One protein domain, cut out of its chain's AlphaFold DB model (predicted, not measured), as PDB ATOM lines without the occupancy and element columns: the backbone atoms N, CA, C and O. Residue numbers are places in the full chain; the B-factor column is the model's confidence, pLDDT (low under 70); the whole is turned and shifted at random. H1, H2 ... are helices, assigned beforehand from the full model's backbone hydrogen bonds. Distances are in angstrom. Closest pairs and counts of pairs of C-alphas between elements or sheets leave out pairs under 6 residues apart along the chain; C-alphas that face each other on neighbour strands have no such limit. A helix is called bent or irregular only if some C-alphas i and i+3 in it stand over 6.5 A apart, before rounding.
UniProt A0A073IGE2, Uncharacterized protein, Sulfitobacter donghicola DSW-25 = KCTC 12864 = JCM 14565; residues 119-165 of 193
ATOM      1  N   ILE A 119      24.109  48.295 -19.038       75.31
ATOM      2  CA  ILE A 119      23.103  47.701 -19.935       75.31
ATOM      3  C   ILE A 119      23.212  46.170 -19.949       75.31
ATOM      4  O   ILE A 119      22.192  45.492 -19.859       75.31
ATOM      5  N   ASP A 120      24.428  45.622 -19.952       73.31
ATOM      6  CA  ASP A 120      24.658  44.170 -19.936       73.31
ATOM      7  C   ASP A 120      24.067  43.501 -18.685       73.31
ATOM      8  O   ASP A 120      23.472  42.430 -18.763       73.31
ATOM      9  N   THR A 121      24.143  44.166 -17.528       77.00
ATOM     10  CA  THR A 121      23.528  43.684 -16.281       77.00
ATOM     11  C   THR A 121      22.002  43.708 -16.349       77.00
ATOM     12  O   THR A 121      21.339  42.882 -15.724       77.00
ATOM     13  N   LEU A 122      21.414  44.648 -17.091       73.31
ATOM     14  CA  LEU A 122      19.967  44.681 -17.309       73.31
ATOM     15  C   LEU A 122      19.523  43.548 -18.240       73.31
ATOM     16  O   LEU A 122      18.511  42.907 -17.963       73.31
ATOM     17  N   LEU A 123      20.293  43.277 -19.295       75.44
ATOM     18  CA  LEU A 123      20.022  42.190 -20.238       75.44
ATOM     19  C   LEU A 123      20.067  40.819 -19.551       75.44
ATOM     20  O   LEU A 123      19.104  40.061 -19.655       75.44
ATOM     21  N   ASP A 124      21.103  40.551 -18.752       76.62
ATOM     22  CA  ASP A 124      21.247  39.300 -17.988       76.62
ATOM     23  C   ASP A 124      20.068  39.055 -17.024       76.62
ATOM     24  O   ASP A 124      19.559  37.938 -16.875       76.62
ATOM     25  N   ARG A 125      19.542  40.126 -16.414       74.25
ATOM     26  CA  ARG A 125      18.359  40.049 -15.540       74.25
ATOM     27  C   ARG A 125      17.075  39.736 -16.307       74.25
ATOM     28  O   ARG A 125      16.218  39.034 -15.766       74.25
ATOM     29  N   ILE A 126      16.925  40.246 -17.528       72.81
ATOM     30  CA  ILE A 126      15.767  39.952 -18.386       72.81
ATOM     31  C   ILE A 126      15.807  38.485 -18.831       72.81
ATOM     32  O   ILE A 126      14.781  37.803 -18.755       72.81
ATOM     33  N   GLU A 127      16.982  37.984 -19.216       69.94
ATOM     34  CA  GLU A 127      17.177  36.583 -19.610       69.94
ATOM     35  C   GLU A 127      16.936  35.617 -18.441       69.94
ATOM     36  O   GLU A 127      16.198  34.637 -18.578       69.94
ATOM     37  N   THR A 128      17.460  35.931 -17.253       70.75
ATOM     38  CA  THR A 128      17.289  35.102 -16.047       70.75
ATOM     39  C   THR A 128      15.843  35.097 -15.529       70.75
ATOM     40  O   THR A 128      15.398  34.128 -14.912       70.75
ATOM     41  N   GLY A 129      15.073  36.157 -15.797       66.94
ATOM     42  CA  GLY A 129      13.679  36.305 -15.364       66.94
ATOM     43  C   GLY A 129      12.686  35.327 -16.006       66.94
ATOM     44  O   GLY A 129      11.512  35.323 -15.628       66.94
ATOM     45  N   GLY A 130      13.124  34.500 -16.962       66.81
ATOM     46  CA  GLY A 130      12.284  33.494 -17.621       66.81
ATOM     47  C   GLY A 130      11.202  34.092 -18.527       66.81
ATOM     48  O   GLY A 130      10.234  33.410 -18.875       66.81
ATOM     49  N   LEU A 131      11.335  35.368 -18.901       68.25
ATOM     50  CA  LEU A 131      10.444  36.011 -19.856       68.25
ATOM     51  C   LEU A 131      10.692  35.430 -21.248       68.25
ATOM     52  O   LEU A 131      11.814  35.376 -21.740       68.25
ATOM     53  N   THR A 132       9.619  35.012 -21.914       76.69
ATOM     54  CA  THR A 132       9.715  34.662 -23.335       76.69
ATOM     55  C   THR A 132       9.993  35.921 -24.156       76.69
ATOM     56  O   THR A 132       9.449  36.984 -23.848       76.69
ATOM     57  N   ALA A 133      10.760  35.794 -25.242       74.44
ATOM     58  CA  ALA A 133      11.050  36.906 -26.154       74.44
ATOM     59  C   ALA A 133       9.771  37.625 -26.630       74.44
ATOM     60  O   ALA A 133       9.731  38.847 -26.683       74.44
ATOM     61  N   ASN A 134       8.686  36.883 -26.883       74.81
ATOM     62  CA  ASN A 134       7.390  37.453 -27.265       74.81
ATOM     63  C   ASN A 134       6.760  38.305 -26.145       74.81
ATOM     64  O   ASN A 134       6.213  39.372 -26.412       74.81
ATOM     65  N   SER A 135       6.838  37.860 -24.885       74.19
ATOM     66  CA  SER A 135       6.342  38.657 -23.753       74.19
ATOM     67  C   SER A 135       7.169  39.927 -23.580       74.19
ATOM     68  O   SER A 135       6.602  41.012 -23.531       74.19
ATOM     69  N   ALA A 136       8.498  39.798 -23.588       75.44
ATOM     70  CA  ALA A 136       9.398  40.937 -23.456       75.44
ATOM     71  C   ALA A 136       9.206  41.956 -24.596       75.44
ATOM     72  O   ALA A 136       9.152  43.157 -24.351       75.44
ATOM     73  N   ASN A 137       9.008  41.487 -25.833       79.38
ATOM     74  CA  ASN A 137       8.731  42.350 -26.984       79.38
ATOM     75  C   ASN A 137       7.420  43.133 -26.838       79.38
ATOM     76  O   ASN A 137       7.367  44.303 -27.211       79.38
ATOM     77  N   LYS A 138       6.365  42.527 -26.276       78.00
ATOM     78  CA  LYS A 138       5.111  43.247 -25.998       78.00
ATOM     79  C   LYS A 138       5.311  44.346 -24.965       78.00
ATOM     80  O   LYS A 138       4.838  45.460 -25.171       78.00
ATOM     81  N   ASP A 139       6.041  44.048 -23.898       79.00
ATOM     82  CA  ASP A 139       6.322  45.023 -22.847       79.00
ATOM     83  C   ASP A 139       7.151  46.201 -23.389       79.00
ATOM     84  O   ASP A 139       6.844  47.357 -23.089       79.00
ATOM     85  N   LEU A 140       8.129  45.938 -24.267       77.19
ATOM     86  CA  LEU A 140       8.907  46.977 -24.955       77.19
ATOM     87  C   LEU A 140       8.038  47.879 -25.844       77.19
ATOM     88  O   LEU A 140       8.212  49.099 -25.834       77.19
ATOM     89  N   ILE A 141       7.078  47.303 -26.575       79.62
ATOM     90  CA  ILE A 141       6.133  48.072 -27.401       79.62
ATOM     91  C   ILE A 141       5.284  48.994 -26.519       79.62
ATOM     92  O   ILE A 141       5.214  50.195 -26.780       79.62
ATOM     93  N   HIS A 142       4.677  48.459 -25.456       78.69
ATOM     94  CA  HIS A 142       3.824  49.244 -24.559       78.69
ATOM     95  C   HIS A 142       4.603  50.349 -23.842       78.69
ATOM     96  O   HIS A 142       4.131  51.484 -23.752       78.69
ATOM     97  N   LEU A 143       5.822  50.052 -23.385       80.50
ATOM     98  CA  LEU A 143       6.714  51.058 -22.819       80.50
ATOM     99  C   LEU A 143       7.008  52.172 -23.834       80.50
ATOM    100  O   LEU A 143       6.935  53.353 -23.490       80.50
ATOM    101  N   GLY A 144       7.280  51.813 -25.090       80.69
ATOM    102  CA  GLY A 144       7.485  52.779 -26.166       80.69
ATOM    103  C   GLY A 144       6.284  53.705 -26.377       80.69
ATOM    104  O   GLY A 144       6.437  54.927 -26.432       80.69
ATOM    105  N   GLU A 145       5.070  53.156 -26.413       80.25
ATOM    106  CA  GLU A 145       3.829  53.934 -26.546       80.25
ATOM    107  C   GLU A 145       3.630  54.927 -25.390       80.25
ATOM    108  O   GLU A 145       3.274  56.094 -25.619       80.25
ATOM    109  N   VAL A 146       3.903  54.501 -24.154       80.12
ATOM    110  CA  VAL A 146       3.837  55.368 -22.968       80.12
ATOM    111  C   VAL A 146       4.859  56.500 -23.076       80.12
ATOM    112  O   VAL A 146       4.500  57.668 -22.906       80.12
ATOM    113  N   LEU A 147       6.108  56.193 -23.437       80.69
ATOM    114  CA  LEU A 147       7.166  57.196 -23.592       80.69
ATOM    115  C   LEU A 147       6.849  58.197 -24.713       80.69
ATOM    116  O   LEU A 147       7.006  59.405 -24.514       80.69
ATOM    117  N   LYS A 148       6.334  57.731 -25.860       81.75
ATOM    118  CA  LYS A 148       5.858  58.604 -26.951       81.75
ATOM    119  C   LYS A 148       4.739  59.527 -26.469       81.75
ATOM    120  O   LYS A 148       4.751  60.725 -26.766       81.75
ATOM    121  N   THR A 149       3.799  58.991 -25.696       83.38
ATOM    122  CA  THR A 149       2.674  59.756 -25.143       83.38
ATOM    123  C   THR A 149       3.161  60.844 -24.191       83.38
ATOM    124  O   THR A 149       2.787  62.006 -24.352       83.38
ATOM    125  N   VAL A 150       4.056  60.512 -23.258       81.44
ATOM    126  CA  VAL A 150       4.631  61.482 -22.314       81.44
ATOM    127  C   VAL A 150       5.448  62.547 -23.045       81.44
ATOM    128  O   VAL A 150       5.242  63.736 -22.793       81.44
ATOM    129  N   ASN A 151       6.305  62.161 -23.995       82.38
ATOM    130  CA  ASN A 151       7.102  63.098 -24.793       82.38
ATOM    131  C   ASN A 151       6.213  64.099 -25.553       82.38
ATOM    132  O   ASN A 151       6.479  65.303 -25.539       82.38
ATOM    133  N   LYS A 152       5.098  63.627 -26.128       82.88
ATOM    134  CA  LYS A 152       4.101  64.477 -26.796       82.88
ATOM    135  C   LYS A 152       3.359  65.391 -25.818       82.88
ATOM    136  O   LYS A 152       3.248  66.591 -26.065       82.88
ATOM    137  N   MET A 153       2.843  64.845 -24.717       75.38
ATOM    138  CA  MET A 153       2.038  65.595 -23.742       75.38
ATOM    139  C   MET A 153       2.856  66.657 -23.008       75.38
ATOM    140  O   MET A 153       2.363  67.757 -22.764       75.38
ATOM    141  N   LYS A 154       4.107  66.336 -22.670       83.38
ATOM    142  CA  LYS A 154       5.032  67.242 -21.986       83.38
ATOM    143  C   LYS A 154       5.876  68.077 -22.954       83.38
ATOM    144  O   LYS A 154       6.648  68.907 -22.493       83.38
ATOM    145  N   ARG A 155       5.692  67.897 -24.272       81.75
ATOM    146  CA  ARG A 155       6.407  68.608 -25.348       81.75
ATOM    147  C   ARG A 155       7.925  68.594 -25.143       81.75
ATOM    148  O   ARG A 155       8.585  69.605 -25.358       81.75
ATOM    149  N   LEU A 156       8.459  67.456 -24.698       81.12
ATOM    150  CA  LEU A 156       9.868  67.350 -24.306       81.12
ATOM    151  C   LEU A 156      10.803  67.384 -25.522       81.12
ATOM    152  O   LEU A 156      11.982  67.669 -25.364       81.12
ATOM    153  N   GLY A 157      10.280  67.123 -26.727       78.06
ATOM    154  CA  GLY A 157      11.050  67.190 -27.971       78.06
ATOM    155  C   GLY A 157      12.182  66.165 -28.032       78.06
ATOM    156  O   GLY A 157      13.145  66.368 -28.762       78.06
ATOM    157  N   LEU A 158      12.084  65.090 -27.246       79.06
ATOM    158  CA  LEU A 158      13.102  64.052 -27.190       79.06
ATOM    159  C   LEU A 158      12.989  63.171 -28.431       79.06
ATOM    160  O   LEU A 158      11.893  62.713 -28.763       79.06
ATOM    161  N   ASP A 159      14.116  62.916 -29.088       73.94
ATOM    162  CA  ASP A 159      14.209  61.835 -30.059       73.94
ATOM    163  C   ASP A 159      14.301  60.523 -29.280       73.94
ATOM    164  O   ASP A 159      15.188  60.349 -28.441       73.94
ATOM    165  N   LEU A 160      13.306  59.653 -29.443       69.25
ATOM    166  CA  LEU A 160      13.158  58.480 -28.592       69.25
ATOM    167  C   LEU A 160      13.766  57.251 -29.291       69.25
ATOM    168  O   LEU A 160      13.167  56.747 -30.239       69.25
ATOM    169  N   PRO A 161      14.887  56.693 -28.794       64.38
ATOM    170  CA  PRO A 161      15.642  55.639 -29.478       64.38
ATOM    171  C   PRO A 161      15.044  54.230 -29.308       64.38
ATOM    172  O   PRO A 161      15.740  53.236 -29.494       64.38
ATOM    173  N   HIS A 162      13.776  54.111 -28.904       63.66
ATOM    174  CA  HIS A 162      13.142  52.810 -28.662       63.66
ATOM    175  C   HIS A 162      12.419  52.243 -29.892       63.66
ATOM    176  O   HIS A 162      11.950  51.105 -29.839       63.66
ATOM    177  N   ASP A 163      12.311  53.003 -30.989       55.06
ATOM    178  CA  ASP A 163      11.739  52.489 -32.236       55.06
ATOM    179  C   ASP A 163      12.661  51.405 -32.817       55.06
ATOM    180  O   ASP A 163      13.758  51.678 -33.295       55.06
ATOM    181  N   GLY A 164      12.207  50.149 -32.746       60.44
ATOM    182  CA  GLY A 164      12.914  48.988 -33.294       60.44
ATOM    183  C   GLY A 164      13.648  48.108 -32.279       60.44
ATOM    184  O   GLY A 164      14.281  47.136 -32.692       60.44
ATOM    185  N   LEU A 165      13.552  48.380 -30.971       67.62
ATOM    186  CA  LEU A 165      14.054  47.455 -29.948       67.62
ATOM    187  C   LEU A 165      13.159  46.210 -29.880       67.62
ATOM    188  O   LEU A 165      12.037  46.265 -29.380       67.62
TER     189      LEU A 165
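What this domain is: This is residues 119 to 165 of the 193 residues of an uncharacterized protein of Sulfitobacter donghicola DSW-25 = KCTC 12864 = JCM 14565 (UniProt A0A073IGE2). One long helix, H2, makes the length of the model; a shorter helix, H1, meets its beginning at a corner, the two making an open V, and the unnamed end, residues 154 to 165, turns at the far end of H2 and folds back along one side of it. Residues 119 to 125 of H1 stick out from the rest. The printed part has 47 residues, with two named helices in the order H1, H2 and no named strand; the class is all helix. The whole is loose, with a radius of gyration of the C-alphas of 12.8 A, and elongated, spanning 36 by 20 by 15 A.

How they stand to each other: H1, residues 119 to 128, comes first, and its residues 119 to 125 stand free. A tight link of 4 residues joins it to H2, residues 133 to 153. H1 and H2 are only just apart, their closest C-alphas being 8.2 A from each other. Residues 128 to 135, of which 133 to 135 belong to H2, stand free as well. In both helices every O i to N i+4 pair is within hydrogen-bond range. After H2, residues 154 to 165 have no named element, and their C-alphas lie 6 to 19 A from the mean of the C-alphas.

Where its parts are: H1 begins at C-alpha 119, at (23.103, 47.701, -19.935), and measures 14.4 A from first to last C-alpha. H2 begins at C-alpha 133, at (11.050, 36.906, -26.154), and ends at C-alpha 153, at (2.038, 65.595, -23.742), 30.2 A away. Neither helix is bent.

The domain as a whole: The two C-alphas farthest apart are those of Thr 128 and Arg 155, at 36.4 A. The printed part has no cut, and no link is long. The mean pLDDT of the printed part is 75.2; residue 127, residues 129 to 131 and residues 160 to 165 are under 70.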